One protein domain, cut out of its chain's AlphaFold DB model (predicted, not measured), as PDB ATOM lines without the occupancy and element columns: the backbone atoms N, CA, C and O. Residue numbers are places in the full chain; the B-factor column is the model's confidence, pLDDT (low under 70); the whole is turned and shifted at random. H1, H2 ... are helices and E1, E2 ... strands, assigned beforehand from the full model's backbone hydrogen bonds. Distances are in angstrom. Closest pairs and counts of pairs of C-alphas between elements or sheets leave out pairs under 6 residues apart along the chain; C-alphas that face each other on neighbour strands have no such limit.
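Overview. This is residues 113 to 228 of the 231 residues of an uncharacterized protein of Microbacterium sp. ZXX196 (UniProt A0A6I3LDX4). A strongly twisted five-stranded antiparallel sheet has the long helix H1 packed along one face and the short H2 on the other. H3 follows E5 and, with H4, packs crosswise on H1; unnamed residues 149 to 172 make a long loop between H2 and E2. The printed part has 116 residues, with four named helices and five named strands in the order H1 E1 H2 E2 E3 E4 E5 H3 H4. Its class is mixed, helices and strands; it is compact, with a radius of gyration of the C-alphas of 14.0 A and spans of 40 by 34 by 26 A.

Arrangement. The sheet runs E1, residues 134 to 138, E2, 173 to 179, E3, 185 to 192, E4, 196 to 198, and E5, 204 to 206. E2 to E5 form a meander, each strand the antiparallel neighbour and hairpin partner of the one before. Within hydrogen-bond range are N 135 and O 177 (E1, E2) at 3.0 A, N 174 and O 191 (E2, E3) at 2.8 A, N 190 and O 198 (E3, E4) at 2.9 A, and N 197 and O 205 (E4, E5) at 2.9 A. H1, residues 113 to 126, is on the sheet over E2 and E3, height 9.1 A, along the strands at 18 degrees to E3 on the local plane; the closest C-alphas of H1 and E3 are Ala 116 and Val 191, 6.4 A. H2, residues 144 to 148, is on the opposite face; its closest C-alpha to E3 is Leu 146, 5.8 A from Pro 187. H3, residues 207 to 213, only grazes the sheet. H4, residues 218 to 225, touches H1 residues 118 to 123 alone, about perpendicular at 80 degrees; the closest C-alphas are Val 119 and Ile 218, 6.6 A. In H1, H2, H3 and H4 every O i to N i+4 pair is within hydrogen-bond range.

Along the chain. H1 is 20.3 A long, from C-alpha 113 at (7.860, 4.020, -38.749); E2 is 18.9 A, E3 18.7 A and E1 13.8 A. H4 ends at C-alpha 225, (12.968, 20.983, -36.557).

Size, cuts and confidence. The C-alphas of Asp 166 and Gly 215 are farthest apart, 41.0 A. The printed part has no cut; the link H2 to E2 is long. Residues 141 to 143 and 151 to 171 have pLDDT under 70.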
ATOM      1  N   GLU A 113       7.479   4.582 -40.053       94.62
ATOM      2  CA  GLU A 113       7.860   4.020 -38.749       94.62
ATOM      3  C   GLU A 113       9.381   3.920 -38.574       94.62
ATOM      4  O   GLU A 113       9.942   4.407 -37.592       94.62
ATOM      5  N   GLY A 114      10.085   3.369 -39.566       96.06
ATOM      6  CA  GLY A 114      11.542   3.299 -39.525       96.06
ATOM      7  C   GLY A 114      12.196   4.684 -39.472       96.06
ATOM      8  O   GLY A 114      13.202   4.860 -38.786       96.06
ATOM      9  N   ILE A 115      11.640   5.687 -40.160       97.88
ATOM     10  CA  ILE A 115      12.152   7.066 -40.096       97.88
ATOM     11  C   ILE A 115      11.889   7.698 -38.726       97.88
ATOM     12  O   ILE A 115      12.802   8.322 -38.184       97.88
ATOM     13  N   ALA A 116      10.707   7.492 -38.140       96.94
ATOM     14  CA  ALA A 116      10.390   7.947 -36.788       96.94
ATOM     15  C   ALA A 116      11.429   7.455 -35.768       96.94
ATOM     16  O   ALA A 116      12.042   8.258 -35.061       96.94
ATOM     17  N   TYR A 117      11.727   6.153 -35.757       97.88
ATOM     18  CA  TYR A 117      12.713   5.596 -34.824       97.88
ATOM     19  C   TYR A 117      14.146   6.040 -35.125       97.88
ATOM     20  O   TYR A 117      14.936   6.214 -34.198       97.88
ATOM     21  N   ARG A 118      14.497   6.297 -36.393       97.88
ATOM     22  CA  ARG A 118      15.797   6.899 -36.732       97.88
ATOM     23  C   ARG A 118      15.939   8.322 -36.213       97.88
ATOM     24  O   ARG A 118      17.043   8.690 -35.820       97.88
ATOM     25  N   VAL A 119      14.871   9.120 -36.242       98.44
ATOM     26  CA  VAL A 119      14.877  10.472 -35.670       98.44
ATOM     27  C   VAL A 119      15.132  10.389 -34.167       98.44
ATOM     28  O   VAL A 119      16.062  11.038 -33.691       98.44
ATOM     29  N   ILE A 120      14.403   9.525 -33.453       98.25
ATOM     30  CA  ILE A 120      14.614   9.286 -32.016       98.25
ATOM     31  C   ILE A 120      16.063   8.859 -31.741       98.25
ATOM     32  O   ILE A 120      16.771   9.513 -30.975       98.25
ATOM     33  N   ALA A 121      16.541   7.808 -32.412       98.31
ATOM     34  CA  ALA A 121      17.893   7.292 -32.220       98.31
ATOM     35  C   ALA A 121      18.973   8.348 -32.504       98.31
ATOM     36  O   ALA A 121      19.968   8.432 -31.785       98.31
ATOM     37  N   ALA A 122      18.786   9.167 -33.540       98.19
ATOM     38  CA  ALA A 122      19.746  10.199 -33.902       98.19
ATOM     39  C   ALA A 122      19.769  11.358 -32.893       98.19
ATOM     40  O   ALA A 122      20.858  11.827 -32.561       98.19
ATOM     41  N   VAL A 123      18.616  11.773 -32.353       98.00
ATOM     42  CA  VAL A 123      18.550  12.756 -31.255       98.00
ATOM     43  C   VAL A 123      19.307  12.246 -30.034       98.00
ATOM     44  O   VAL A 123      20.220  12.916 -29.560       98.00
ATOM     45  N   LEU A 124      18.986  11.040 -29.566       97.62
ATOM     46  CA  LEU A 124      19.591  10.478 -28.356       97.62
ATOM     47  C   LEU A 124      21.099  10.269 -28.515       97.62
ATOM     48  O   LEU A 124      21.864  10.500 -27.583       97.62
ATOM     49  N   ARG A 125      21.549   9.904 -29.718       96.38
ATOM     50  CA  ARG A 125      22.976   9.755 -30.011       96.38
ATOM     51  C   ARG A 125      23.731  11.083 -30.029       96.38
ATOM     52  O   ARG A 125      24.876  11.109 -29.594       96.38
ATOM     53  N   LEU A 126      23.116  12.172 -30.497       96.50
ATOM     54  CA  LEU A 126      23.713  13.514 -30.415       96.50
ATOM     55  C   LEU A 126      23.832  14.013 -28.969       96.50
ATOM     56  O   LEU A 126      24.676  14.858 -28.694       96.50
ATOM     57  N   GLN A 127      23.005  13.487 -28.066       95.50
ATOM     58  CA  GLN A 127      22.901  13.924 -26.672       95.50
ATOM     59  C   GLN A 127      23.507  12.926 -25.672       95.50
ATOM     60  O   GLN A 127      23.361  13.093 -24.465       95.50
ATOM     61  N   GLN A 128      24.207  11.890 -26.148       92.94
ATOM     62  CA  GLN A 128      24.758  10.827 -25.295       92.94
ATOM     63  C   GLN A 128      25.781  11.330 -24.258       92.94
ATOM     64  O   GLN A 128      25.988  10.674 -23.238       92.94
ATOM     65  N   ASP A 129      26.418  12.470 -24.547       91.44
ATOM     66  CA  ASP A 129      27.430  13.123 -23.713       91.44
ATOM     67  C   ASP A 129      26.878  14.381 -23.001       91.44
ATOM     68  O   ASP A 129      27.634  15.103 -22.350       91.44
ATOM     69  N   ASP A 130      25.569  14.666 -23.109       92.25
ATOM     70  CA  ASP A 130      24.917  15.720 -22.318       92.25
ATOM     71  C   ASP A 130      24.937  15.325 -20.826       92.25
ATOM     72  O   ASP A 130      24.856  14.154 -20.447       92.25
ATOM     73  N   ARG A 131      25.053  16.326 -19.951       90.06
ATOM     74  CA  ARG A 131      24.960  16.167 -18.492       90.06
ATOM     75  C   ARG A 131      23.568  15.723 -18.032       90.06
ATOM     76  O   ARG A 131      23.436  15.137 -16.960       90.06
ATOM     77  N   SER A 132      22.540  16.077 -18.796       91.88
ATOM     78  CA  SER A 132      21.154  15.684 -18.579       91.88
ATOM     79  C   SER A 132      20.888  14.340 -19.240       91.88
ATOM     80  O   SER A 132      21.392  14.055 -20.323       91.88
ATOM     81  N   VAL A 133      20.034  13.528 -18.621       91.00
ATOM     82  CA  VAL A 133      19.590  12.274 -19.234       91.00
ATOM     83  C   VAL A 133      18.585  12.597 -20.329       91.00
ATOM     84  O   VAL A 133      17.538  13.174 -20.058       91.00
ATOM     85  N   TRP A 134      18.888  12.213 -21.560       95.25
ATOM     86  CA  TRP A 134      17.927  12.234 -22.656       95.25
ATOM     87  C   TRP A 134      17.334  10.844 -22.844       95.25
ATOM     88  O   TRP A 134      18.062   9.852 -22.795       95.25
ATOM     89  N   ASP A 135      16.027  10.777 -23.073       94.25
ATOM     90  CA  ASP A 135      15.322   9.514 -23.280       94.25
ATOM     91  C   ASP A 135      14.164   9.683 -24.270       94.25
ATOM     92  O   ASP A 135      13.713  10.797 -24.558       94.25
ATOM     93  N   ALA A 136      13.687   8.561 -24.796       94.19
ATOM     94  CA  ALA A 136      12.422   8.478 -25.493       94.19
ATOM     95  C   ALA A 136      11.578   7.340 -24.918       94.19
ATOM     96  O   ALA A 136      12.040   6.196 -24.838       94.19
ATOM     97  N   ARG A 137      10.349   7.684 -24.526       91.06
ATOM     98  CA  ARG A 137       9.420   6.819 -23.785       91.06
ATOM     99  C   ARG A 137       8.129   6.641 -24.559       91.06
ATOM    100  O   ARG A 137       7.642   7.603 -25.157       91.06
ATOM    101  N   ALA A 138       7.576   5.437 -24.558       88.69
ATOM    102  CA  ALA A 138       6.239   5.228 -25.082       88.69
ATOM    103  C   ALA A 138       5.238   5.870 -24.121       88.69
ATOM    104  O   ALA A 138       5.467   5.962 -22.912       88.69
ATOM    105  N   ILE A 139       4.110   6.314 -24.658       79.06
ATOM    106  CA  ILE A 139       3.035   6.838 -23.820       79.06
ATOM    107  C   ILE A 139       2.301   5.657 -23.185       79.06
ATOM    108  O   ILE A 139       1.714   4.825 -23.877       79.06
ATOM    109  N   TRP A 140       2.353   5.605 -21.861       72.69
ATOM    110  CA  TRP A 140       1.736   4.637 -20.960       72.69
ATOM    111  C   TRP A 140       0.859   5.374 -19.948       72.69
ATOM    112  O   TRP A 140       0.791   6.600 -19.956       72.69
ATOM    113  N   SER A 141       0.180   4.648 -19.056       59.44
ATOM    114  CA  SER A 141      -0.536   5.277 -17.940       59.44
ATOM    115  C   SER A 141       0.392   6.056 -17.004       59.44
ATOM    116  O   SER A 141      -0.018   7.099 -16.508       59.44
ATOM    117  N   ASP A 142       1.621   5.582 -16.778       64.19
ATOM    118  CA  ASP A 142       2.607   6.207 -15.882       64.19
ATOM    119  C   ASP A 142       3.460   7.293 -16.561       64.19
ATOM    120  O   ASP A 142       3.986   8.172 -15.887       64.19
ATOM    121  N   THR A 143       3.549   7.302 -17.893       66.44
ATOM    122  CA  THR A 143       4.172   8.390 -18.670       66.44
ATOM    123  C   THR A 143       3.148   9.336 -19.301       66.44
ATOM    124  O   THR A 143       3.525  10.288 -19.988       66.44
ATOM    125  N   ARG A 144       1.848   9.126 -19.054       71.50
ATOM    126  CA  ARG A 144       0.752   9.965 -19.562       71.50
ATOM    127  C   ARG A 144       0.914  11.426 -19.163       71.50
ATOM    128  O   ARG A 144       0.681  12.310 -19.985       71.50
ATOM    129  N   GLU A 145       1.390  11.668 -17.946       73.38
ATOM    130  CA  GLU A 145       1.677  13.010 -17.441       73.38
ATOM    131  C   GLU A 145       2.687  13.759 -18.325       73.38
ATOM    132  O   GLU A 145       2.619  14.980 -18.434       73.38
ATOM    133  N   LEU A 146       3.596  13.059 -19.021       72.50
ATOM    134  CA  LEU A 146       4.524  13.694 -19.965       72.50
ATOM    135  C   LEU A 146       3.800  14.261 -21.186       72.50
ATOM    136  O   LEU A 146       4.208  15.288 -21.715       72.50
ATOM    137  N   VAL A 147       2.723  13.618 -21.632       74.12
ATOM    138  CA  VAL A 147       1.894  14.126 -22.734       74.12
ATOM    139  C   VAL A 147       1.013  15.260 -22.252       74.12
ATOM    140  O   VAL A 147       0.864  16.253 -22.948       74.12
ATOM    141  N   GLU A 148       0.450  15.137 -21.053       75.06
ATOM    142  CA  GLU A 148      -0.394  16.178 -20.458       75.06
ATOM    143  C   GLU A 148       0.404  17.453 -20.161       75.06
ATOM    144  O   GLU A 148      -0.117  18.559 -20.283       75.06
ATOM    145  N   ARG A 149       1.696  17.309 -19.841       75.75
ATOM    146  CA  ARG A 149       2.654  18.416 -19.730       75.75
ATOM    147  C   ARG A 149       3.175  18.907 -21.078       75.75
ATOM    148  O   ARG A 149       3.840  19.944 -21.106       75.75
ATOM    149  N   PHE A 150       2.933  18.185 -22.173       76.94
ATOM    150  CA  PHE A 150       3.313  18.661 -23.493       76.94
ATOM    151  C   PHE A 150       2.369  19.816 -23.869       76.94
ATOM    152  O   PHE A 150       1.156  19.618 -23.896       76.94
ATOM    153  N   PRO A 151       2.889  21.028 -24.139       67.25
ATOM    154  CA  PRO A 151       2.068  22.241 -24.197       67.25
ATOM    155  C   PRO A 151       1.039  22.275 -25.336       67.25
ATOM    156  O   PRO A 151       0.243  23.209 -25.420       67.25
ATOM    157  N   TYR A 152       1.050  21.273 -26.212       68.88
ATOM    158  CA  TYR A 152       0.272  21.241 -27.433       68.88
ATOM    159  C   TYR A 152      -0.520  19.945 -27.502       68.88
ATOM    160  O   TYR A 152       0.035  18.850 -27.421       68.88
ATOM    161  N   ALA A 153      -1.837  20.068 -27.667       59.78
ATOM    162  CA  ALA A 153      -2.680  18.907 -27.892       59.78
ATOM    163  C   ALA A 153      -2.241  18.230 -29.202       59.78
ATOM    164  O   ALA A 153      -2.157  18.916 -30.224       59.78
ATOM    165  N   PRO A 154      -1.953  16.916 -29.209       61.47
ATOM    166  CA  PRO A 154      -1.593  16.240 -30.441       61.47
ATOM    167  C   PRO A 154      -2.756  16.388 -31.442       61.47
ATOM    168  O   PRO A 154      -3.877  15.991 -31.129       61.47
ATOM    169  N   PRO A 155      -2.519  16.954 -32.641       53.50
ATOM    170  CA  PRO A 155      -3.566  17.171 -33.645       53.50
ATOM    171  C   PRO A 155      -4.032  15.858 -34.287       53.50
ATOM    172  O   PRO A 155      -5.059  15.806 -34.961       53.50
ATOM    173  N   VAL A 156      -3.265  14.784 -34.090       54.75
ATOM    174  CA  VAL A 156      -3.582  13.450 -34.582       54.75
ATOM    175  C   VAL A 156      -4.599  12.837 -33.622       54.75
ATOM    176  O   VAL A 156      -4.339  12.837 -32.415       54.75
ATOM    177  N   PRO A 157      -5.724  12.264 -34.093       52.06
ATOM    178  CA  PRO A 157      -6.502  11.396 -33.229       52.06
ATOM    179  C   PRO A 157      -5.537  10.303 -32.791       52.06
ATOM    180  O   PRO A 157      -5.075   9.538 -33.636       52.06
ATOM    181  N   LEU A 158      -5.181  10.280 -31.504       53.34
ATOM    182  CA  LEU A 158      -4.448   9.187 -30.880       53.34
ATOM    183  C   LEU A 158      -5.243   7.925 -31.211       53.34
ATOM    184  O   LEU A 158      -6.223   7.600 -30.537       53.34
ATOM    185  N   ARG A 159      -4.919   7.281 -32.338       48.78
ATOM    186  CA  ARG A 159      -5.580   6.063 -32.786       48.78
ATOM    187  C   ARG A 159      -5.480   5.132 -31.601       48.78
ATOM    188  O   ARG A 159      -4.377   4.977 -31.081       48.78
ATOM    189  N   LYS A 160      -6.647   4.646 -31.149       47.34
ATOM    190  CA  LYS A 160      -6.845   3.871 -29.918       47.34
ATOM    191  C   LYS A 160      -5.546   3.169 -29.554       47.34
ATOM    192  O   LYS A 160      -5.168   2.244 -30.266       47.34
ATOM    193  N   MET A 161      -4.864   3.647 -28.508       49.31
ATOM    194  CA  MET A 161      -3.753   2.911 -27.921       49.31
ATOM    195  C   MET A 161      -4.274   1.502 -27.673       49.31
ATOM    196  O   MET A 161      -5.136   1.294 -26.819       49.31
ATOM    197  N   THR A 162      -3.838   0.550 -28.487       48.38
ATOM    198  CA  THR A 162      -4.169  -0.844 -28.263       48.38
ATOM    199  C   THR A 162      -3.276  -1.280 -27.121       48.38
ATOM    200  O   THR A 162      -2.088  -1.542 -27.297       48.38
ATOM    201  N   VAL A 163      -3.850  -1.287 -25.923       49.41
ATOM    202  CA  VAL A 163      -3.296  -2.061 -24.821       49.41
ATOM    203  C   VAL A 163      -3.441  -3.514 -25.257       49.41
ATOM    204  O   VAL A 163      -4.552  -3.971 -25.546       49.41
ATOM    205  N   ALA A 164      -2.320  -4.205 -25.434       52.88
ATOM    206  CA  ALA A 164      -2.345  -5.639 -25.650       52.88
ATOM    207  C   ALA A 164      -2.994  -6.314 -24.430       52.88
ATOM    208  O   ALA A 164      -3.059  -5.754 -23.338       52.88
ATOM    209  N   SER A 165      -3.546  -7.510 -24.617       44.19
ATOM    210  CA  SER A 165      -4.294  -8.229 -23.575       44.19
ATOM    211  C   SER A 165      -3.474  -8.556 -22.318       44.19
ATOM    212  O   SER A 165      -4.049  -8.927 -21.300       44.19
ATOM    213  N   ASP A 166      -2.152  -8.428 -22.387       53.62
ATOM    214  CA  ASP A 166      -1.188  -8.578 -21.294       53.62
ATOM    215  C   ASP A 166      -0.888  -7.262 -20.545       53.62
ATOM    216  O   ASP A 166      -0.077  -7.253 -19.620       53.62
ATOM    217  N   GLY A 167      -1.550  -6.158 -20.906       50.88
ATOM    218  CA  GLY A 167      -1.315  -4.840 -20.320       50.88
ATOM    219  C   GLY A 167      -0.185  -4.050 -20.985       50.88
ATOM    220  O   GLY A 167       0.094  -2.937 -20.544       50.88
ATOM    221  N   GLU A 168       0.450  -4.564 -22.046       55.97
ATOM    222  CA  GLU A 168       1.525  -3.854 -22.744       55.97
ATOM    223  C   GLU A 168       0.956  -2.812 -23.720       55.97
ATOM    224  O   GLU A 168       0.164  -3.128 -24.616       55.97
ATOM    225  N   ALA A 169       1.347  -1.540 -23.586       52.56
ATOM    226  CA  ALA A 169       0.921  -0.528 -24.546       52.56
ATOM    227  C   ALA A 169       1.659  -0.730 -25.875       52.56
ATOM    228  O   ALA A 169       2.856  -0.471 -25.992       52.56
ATOM    229  N   ARG A 170       0.918  -1.082 -26.927       63.19
ATOM    230  CA  ARG A 170       1.403  -1.010 -28.317       63.19
ATOM    231  C   ARG A 170       1.200   0.402 -28.870       63.19
ATOM    232  O   ARG A 170       0.736   0.599 -29.992       63.19
ATOM    233  N   GLY A 171       1.472   1.387 -28.010       59.59
ATOM    234  CA  GLY A 171       1.215   2.798 -28.236       59.59
ATOM    235  C   GLY A 171       2.090   3.325 -29.360       59.59
ATOM    236  O   GLY A 171       3.312   3.289 -29.294       59.59
ATOM    237  N   GLY A 172       1.450   3.835 -30.399       78.81
ATOM    238  CA  GLY A 172       2.118   4.349 -31.578       78.81
ATOM    239  C   GLY A 172       2.733   5.740 -31.422       78.81
ATOM    240  O   GLY A 172       2.911   6.402 -32.439       78.81
ATOM    241  N   LEU A 173       2.970   6.227 -30.202       86.81
ATOM    242  CA  LEU A 173       3.442   7.586 -29.940       86.81
ATOM    243  C   LEU A 173       4.492   7.579 -28.823       86.81
ATOM    244  O   LEU A 173       4.296   6.977 -27.766       86.81
ATOM    245  N   TRP A 174       5.594   8.268 -29.091       91.94
ATOM    246  CA  TRP A 174       6.787   8.335 -28.261       91.94
ATOM    247  C   TRP A 174       7.057   9.779 -27.856       91.94
ATOM    248  O   TRP A 174       6.941  10.686 -28.679       91.94
ATOM    249  N   VAL A 175       7.446   9.994 -26.608       92.94
ATOM    250  CA  VAL A 175       7.858  11.298 -26.085       92.94
ATOM    251  C   VAL A 175       9.375  11.328 -26.048       92.94
ATOM    252  O   VAL A 175       9.969  10.524 -25.337       92.94
ATOM    253  N   ILE A 176      10.002  12.260 -26.763       95.38
ATOM    254  CA  ILE A 176      11.406  12.612 -26.524       95.38
ATOM    255  C   ILE A 176      11.426  13.572 -25.338       95.38
ATOM    256  O   ILE A 176      10.756  14.609 -25.373       95.38
ATOM    257  N   ALA A 177      12.189  13.242 -24.302       94.38
ATOM    258  CA  ALA A 177      12.255  14.021 -23.076       94.38
ATOM    259  C   ALA A 177      13.693  14.228 -22.591       94.38
ATOM    260  O   ALA A 177      14.591  13.426 -22.862       94.38
ATOM    261  N   LYS A 178      13.885  15.311 -21.836       94.44
ATOM    262  CA  LYS A 178      15.138  15.641 -21.152       94.44
ATOM    263  C   LYS A 178      14.906  15.638 -19.646       94.44
ATOM    264  O   LYS A 178      14.010  16.320 -19.156       94.44
ATOM    265  N   GLY A 179      15.705  14.860 -18.934       91.00
ATOM    266  CA  GLY A 179      15.738  14.795 -17.483       91.00
ATOM    267  C   GLY A 179      16.506  15.966 -16.883       91.00
ATOM    268  O   GLY A 179      17.569  16.365 -17.381       91.00
ATOM    269  N   ASP A 180      15.974  16.507 -15.796       86.06
ATOM    270  CA  ASP A 180      16.685  17.447 -14.937       86.06
ATOM    271  C   ASP A 180      17.477  16.726 -13.825       86.06
ATOM    272  O   ASP A 180      17.688  15.511 -13.860       86.06
ATOM    273  N   ARG A 181      17.979  17.503 -12.857       71.06
ATOM    274  CA  ARG A 181      18.779  16.992 -11.733       71.06
ATOM    275  C   ARG A 181      17.985  16.099 -10.781       71.06
ATOM    276  O   ARG A 181      18.601  15.263 -10.130       71.06
ATOM    277  N   ASP A 182      16.667  16.262 -10.739       72.31
ATOM    278  CA  ASP A 182      15.763  15.501  -9.877       72.31
ATOM    279  C   ASP A 182      15.146  14.312 -10.632       72.31
ATOM    280  O   ASP A 182      14.218  13.664 -10.152       72.31
ATOM    281  N   HIS A 183      15.683  14.007 -11.822       72.69
ATOM    282  CA  HIS A 183      15.207  12.972 -12.737       72.69
ATOM    283  C   HIS A 183      13.781  13.199 -13.259       72.69
ATOM    284  O   HIS A 183      13.203  12.295 -13.869       72.69
ATOM    285  N   ALA A 184      13.228  14.404 -13.102       83.81
ATOM    286  CA  ALA A 184      11.957  14.742 -13.712       83.81
ATOM    287  C   ALA A 184      12.163  14.937 -15.219       83.81
ATOM    288  O   ALA A 184      12.981  15.740 -15.675       83.81
ATOM    289  N   LEU A 185      11.415  14.174 -16.012       88.81
ATOM    290  CA  LEU A 185      11.446  14.287 -17.463       88.81
ATOM    291  C   LEU A 185      10.622  15.499 -17.908       88.81
ATOM    292  O   LEU A 185       9.465  15.674 -17.515       88.81
ATOM    293  N   THR A 186      11.225  16.339 -18.744       91.50
ATOM    294  CA  THR A 186      10.554  17.430 -19.450       91.50
ATOM    295  C   THR A 186      10.321  16.998 -20.896       91.50
ATOM    296  O   THR A 186      11.299  16.718 -21.595       91.50
ATOM    297  N   PRO A 187       9.061  16.909 -21.357       92.38
ATOM    298  CA  PRO A 187       8.750  16.507 -22.722       92.38
ATOM    299  C   PRO A 187       9.187  17.607 -23.700       92.38
ATOM    300  O   PRO A 187       8.894  18.784 -23.499       92.38
ATOM    301  N   LEU A 188       9.903  17.224 -24.755       94.00
ATOM    302  CA  LEU A 188      10.461  18.147 -25.750       94.00
ATOM    303  C   LEU A 188       9.827  17.972 -27.130       94.00
ATOM    304  O   LEU A 188       9.669  18.945 -27.865       94.00
ATOM    305  N   ALA A 189       9.467  16.742 -27.487       94.38
ATOM    306  CA  ALA A 189       8.838  16.422 -28.761       94.38
ATOM    307  C   ALA A 189       7.987  15.156 -28.651       94.38
ATOM    308  O   ALA A 189       8.274  14.281 -27.830       94.38
ATOM    309  N   LEU A 190       7.001  15.024 -29.535       93.12
ATOM    310  CA  LEU A 190       6.255  13.785 -29.745       93.12
ATOM    311  C   LEU A 190       6.591  13.200 -31.117       93.12
ATOM    312  O   LEU A 190       6.651  13.925 -32.108       93.12
ATOM    313  N   VAL A 191       6.776  11.885 -31.185       93.69
ATOM    314  CA  VAL A 191       7.070  11.151 -32.419       93.69
ATOM    315  C   VAL A 191       6.106   9.981 -32.562       93.69
ATOM    316  O   VAL A 191       6.093   9.067 -31.740       93.69
ATOM    317  N   SER A 192       5.289   9.991 -33.611       90.88
ATOM    318  CA  SER A 192       4.376   8.893 -33.934       90.88
ATOM    319  C   SER A 192       5.076   7.815 -34.760       90.88
ATOM    320  O   SER A 192       5.845   8.125 -35.670       90.88
ATOM    321  N   HIS A 193       4.729   6.548 -34.526       89.44
ATOM    322  CA  HIS A 193       5.088   5.411 -35.379       89.44
ATOM    323  C   HIS A 193       4.590   5.573 -36.827       89.44
ATOM    324  O   HIS A 193       5.148   4.978 -37.741       89.44
ATOM    325  N   GLU A 194       3.573   6.406 -37.071       89.62
ATOM    326  CA  GLU A 194       3.107   6.728 -38.427       89.62
ATOM    327  C   GLU A 194       4.035   7.726 -39.148       89.62
ATOM    328  O   GLU A 194       3.782   8.064 -40.300       89.62
ATOM    329  N   GLY A 195       5.127   8.175 -38.514       93.44
ATOM    330  CA  GLY A 195       6.104   9.085 -39.118       93.44
ATOM    331  C   GLY A 195       5.797  10.567 -38.914       93.44
ATOM    332  O   GLY A 195       6.236  11.383 -39.715       93.44
ATOM    333  N   TRP A 196       5.072  10.923 -37.855       94.06
ATOM    334  CA  TRP A 196       4.793  12.320 -37.510       94.06
ATOM    335  C   TRP A 196       5.694  12.801 -36.379       94.06
ATOM    336  O   TRP A 196       5.872  12.085 -35.396       94.06
ATOM    337  N   LEU A 197       6.210  14.020 -36.496       94.50
ATOM    338  CA  LEU A 197       6.898  14.742 -35.428       94.50
ATOM    339  C   LEU A 197       6.052  15.942 -35.004       94.50
ATOM    340  O   LEU A 197       5.557  16.673 -35.854       94.50
ATOM    341  N   ILE A 198       5.913  16.157 -33.700       92.44
ATOM    342  CA  ILE A 198       5.265  17.340 -33.133       92.44
ATOM    343  C   ILE A 198       6.255  17.990 -32.168       92.44
ATOM    344  O   ILE A 198       6.746  17.351 -31.236       92.44
ATOM    345  N   VAL A 199       6.560  19.259 -32.418       91.75
ATOM    346  CA  VAL A 199       7.506  20.110 -31.677       91.75
ATOM    347  C   VAL A 199       6.971  21.534 -31.677       91.75
ATOM    348  O   VAL A 199       6.182  21.869 -32.559       91.75
ATOM    349  N   GLY A 200       7.438  22.385 -30.758       83.94
ATOM    350  CA  GLY A 200       7.041  23.798 -30.752       83.94
ATOM    351  C   GLY A 200       5.521  23.924 -30.810       83.94
ATOM    352  O   GLY A 200       4.863  23.132 -30.167       83.94
ATOM    353  N   ASP A 201       4.976  24.814 -31.639       81.44
ATOM    354  CA  ASP A 201       3.551  25.190 -31.744       81.44
ATOM    355  C   ASP A 201       2.484  24.079 -31.927       81.44
ATOM    356  O   ASP A 201       1.293  24.387 -32.015       81.44
ATOM    357  N   GLY A 202       2.870  22.805 -31.962       82.88
ATOM    358  CA  GLY A 202       1.959  21.673 -32.073       82.88
ATOM    359  C   GLY A 202       1.668  21.248 -33.508       82.88
ATOM    360  O   GLY A 202       0.964  20.255 -33.711       82.88
ATOM    361  N   SER A 203       2.214  21.949 -34.506       86.69
ATOM    362  CA  SER A 203       2.018  21.596 -35.912       86.69
ATOM    363  C   SER A 203       2.679  20.247 -36.229       86.69
ATOM    364  O   SER A 203       3.858  20.049 -35.920       86.69
ATOM    365  N   PRO A 204       1.956  19.299 -36.853       91.31
ATOM    366  CA  PRO A 204       2.509  17.998 -37.187       91.31
ATOM    367  C   PRO A 204       3.410  18.106 -38.423       91.31
ATOM    368  O   PRO A 204       3.035  18.689 -39.439       91.31
ATOM    369  N   ILE A 205       4.588  17.494 -38.346       94.38
ATOM    370  CA  ILE A 205       5.587  17.434 -39.417       94.38
ATOM    371  C   ILE A 205       5.639  16.000 -39.954       94.38
ATOM    372  O   ILE A 205       5.873  15.064 -39.187       94.38
ATOM    373  N   ASP A 206       5.443  15.822 -41.263       95.75
ATOM    374  CA  ASP A 206       5.598  14.526 -41.941       95.75
ATOM    375  C   ASP A 206       7.091  14.205 -42.115       95.75
ATOM    376  O   ASP A 206       7.767  14.711 -43.017       95.75
ATOM    377  N   LEU A 207       7.619  13.327 -41.261       97.25
ATOM    378  CA  LEU A 207       9.032  12.954 -41.276       97.25
ATOM    379  C   LEU A 207       9.443  12.234 -42.563       97.25
ATOM    380  O   LEU A 207      10.604  12.329 -42.966       97.25
ATOM    381  N   MET A 208       8.540  11.492 -43.210       97.56
ATOM    382  CA  MET A 208       8.860  10.800 -44.460       97.56
ATOM    383  C   MET A 208       8.950  11.795 -45.621       97.56
ATOM    384  O   MET A 208       9.849  11.665 -46.462       97.56
ATOM    385  N   ALA A 209       8.059  12.788 -45.667       97.88
ATOM    386  CA  ALA A 209       8.141  13.879 -46.635       97.88
ATOM    387  C   ALA A 209       9.445  14.676 -46.458       97.88
ATOM    388  O   ALA A 209      10.208  14.805 -47.422       97.88
ATOM    389  N   GLU A 210       9.764  15.088 -45.227       98.31
ATOM    390  CA  GLU A 210      11.009  15.802 -44.902       98.31
ATOM    391  C   GLU A 210      12.255  14.974 -45.236       98.31
ATOM    392  O   GLU A 210      13.209  15.459 -45.848       98.31
ATOM    393  N   TYR A 211      12.240  13.676 -44.922       98.31
ATOM    394  CA  TYR A 211      13.333  12.769 -45.267       98.31
ATOM    395  C   TYR A 211      13.583  12.704 -46.771       98.31
ATOM    396  O   TYR A 211      14.741  12.708 -47.201       98.31
ATOM    397  N   ARG A 212      12.528  12.669 -47.590       98.19
ATOM    398  CA  ARG A 212      12.661  12.695 -49.053       98.19
ATOM    399  C   ARG A 212      13.192  14.043 -49.535       98.19
ATOM    400  O   ARG A 212      14.143  14.044 -50.318       98.19
ATOM    401  N   ALA A 213      12.646  15.150 -49.031       98.25
ATOM    402  CA  ALA A 213      13.076  16.506 -49.377       98.25
ATOM    403  C   ALA A 213      14.557  16.754 -49.030       98.25
ATOM    404  O   ALA A 213      15.300  17.336 -49.817       98.25
ATOM    405  N   CYS A 214      15.031  16.205 -47.910       98.00
ATOM    406  CA  CYS A 214      16.417  16.319 -47.451       98.00
ATOM    407  C   CYS A 214      17.405  15.360 -48.149       98.00
ATOM    408  O   CYS A 214      18.569  15.237 -47.729       98.00
ATOM    409  N   GLY A 215      16.973  14.657 -49.202       97.56
ATOM    410  CA  GLY A 215      17.806  13.705 -49.937       97.56
ATOM    411  C   GLY A 215      18.096  12.428 -49.147       97.56
ATOM    412  O   GLY A 215      19.206  11.907 -49.203       97.56
ATOM    413  N   LYS A 216      17.112  11.933 -48.388       96.94
ATOM    414  CA  LYS A 216      17.195  10.719 -47.558       96.94
ATOM    415  C   LYS A 216      18.239  10.812 -46.435       96.94
ATOM    416  O   LYS A 216      18.921   9.837 -46.115       96.94
ATOM    417  N   ARG A 217      18.355  11.985 -45.800       97.00
ATOM    418  CA  ARG A 217      19.273  12.248 -44.676       97.00
ATOM    419  C   ARG A 217      18.499  12.693 -43.438       97.00
ATOM    420  O   ARG A 217      17.630  13.544 -43.542       97.00
ATOM    421  N   ILE A 218      18.849  12.139 -42.274       97.62
ATOM    422  CA  ILE A 218      18.191  12.454 -40.991       97.62
ATOM    423  C   ILE A 218      18.723  13.757 -40.382       97.62
ATOM    424  O   ILE A 218      17.945  14.542 -39.860       97.62
ATOM    425  N   LEU A 219      20.032  14.021 -40.476       97.00
ATOM    426  CA  LEU A 219      20.649  15.190 -39.831       97.00
ATOM    427  C   LEU A 219      20.021  16.540 -40.227       97.00
ATOM    428  O   LEU A 219      19.789  17.337 -39.322       97.00
ATOM    429  N   PRO A 220      19.696  16.818 -41.508       98.00
ATOM    430  CA  PRO A 220      19.022  18.067 -41.867       98.00
ATOM    431  C   PRO A 220      17.643  18.225 -41.209       98.00
ATOM    432  O   PRO A 220      17.339  19.308 -40.722       98.00
ATOM    433  N   ILE A 221      16.867  17.139 -41.099       97.81
ATOM    434  CA  ILE A 221      15.564  17.130 -40.409       97.81
ATOM    435  C   ILE A 221      15.752  17.536 -38.941       97.81
ATOM    436  O   ILE A 221      15.024  18.383 -38.425       97.81
ATOM    437  N   LEU A 222      16.766  16.969 -38.270       97.25
ATOM    438  CA  LEU A 222      17.072  17.327 -36.883       97.25
ATOM    439  C   LEU A 222      17.466  18.798 -36.760       97.25
ATOM    440  O   LEU A 222      16.954  19.491 -35.890       97.25
ATOM    441  N   ALA A 223      18.354  19.285 -37.627       96.56
ATOM    442  CA  ALA A 223      18.803  20.673 -37.590       96.56
ATOM    443  C   ALA A 223      17.637  21.658 -37.787       96.56
ATOM    444  O   ALA A 223      17.550  22.645 -37.059       96.56
ATOM    445  N   GLN A 224      16.729  21.363 -38.722       96.12
ATOM    446  CA  GLN A 224      15.594  22.219 -39.068       96.12
ATOM    447  C   GLN A 224      14.515  22.246 -37.981       96.12
ATOM    448  O   GLN A 224      14.035  23.320 -37.628       96.12
ATOM    449  N   HIS A 225      14.144  21.086 -37.432       96.00
ATOM    450  CA  HIS A 225      12.968  20.983 -36.557       96.00
ATOM    451  C   HIS A 225      13.303  20.827 -35.075       96.00
ATOM    452  O   HIS A 225      12.505  21.203 -34.223       96.00
ATOM    453  N   LEU A 226      14.480  20.296 -34.746       95.75
ATOM    454  CA  LEU A 226      14.872  19.968 -33.372       95.75
ATOM    455  C   LEU A 226      16.114  20.737 -32.910       95.75
ATOM    456  O   LEU A 226      16.397  20.763 -31.718       95.75
ATOM    457  N   GLY A 227      16.839  21.419 -33.803       94.00
ATOM    458  CA  GLY A 227      18.111  22.078 -33.486       94.00
ATOM    459  C   GLY A 227      18.029  23.140 -32.383       94.00
ATOM    460  O   GLY A 227      19.017  23.399 -31.701       94.00
ATOM    461  N   HIS A 228      16.854  23.733 -32.163       93.06
ATOM    462  CA  HIS A 228      16.622  24.667 -31.061       93.06
ATOM    463  C   HIS A 228      16.495  23.974 -29.690       93.06
ATOM    464  O   HIS A 228      16.765  24.613 -28.678       93.06
TER     465      HIS A 228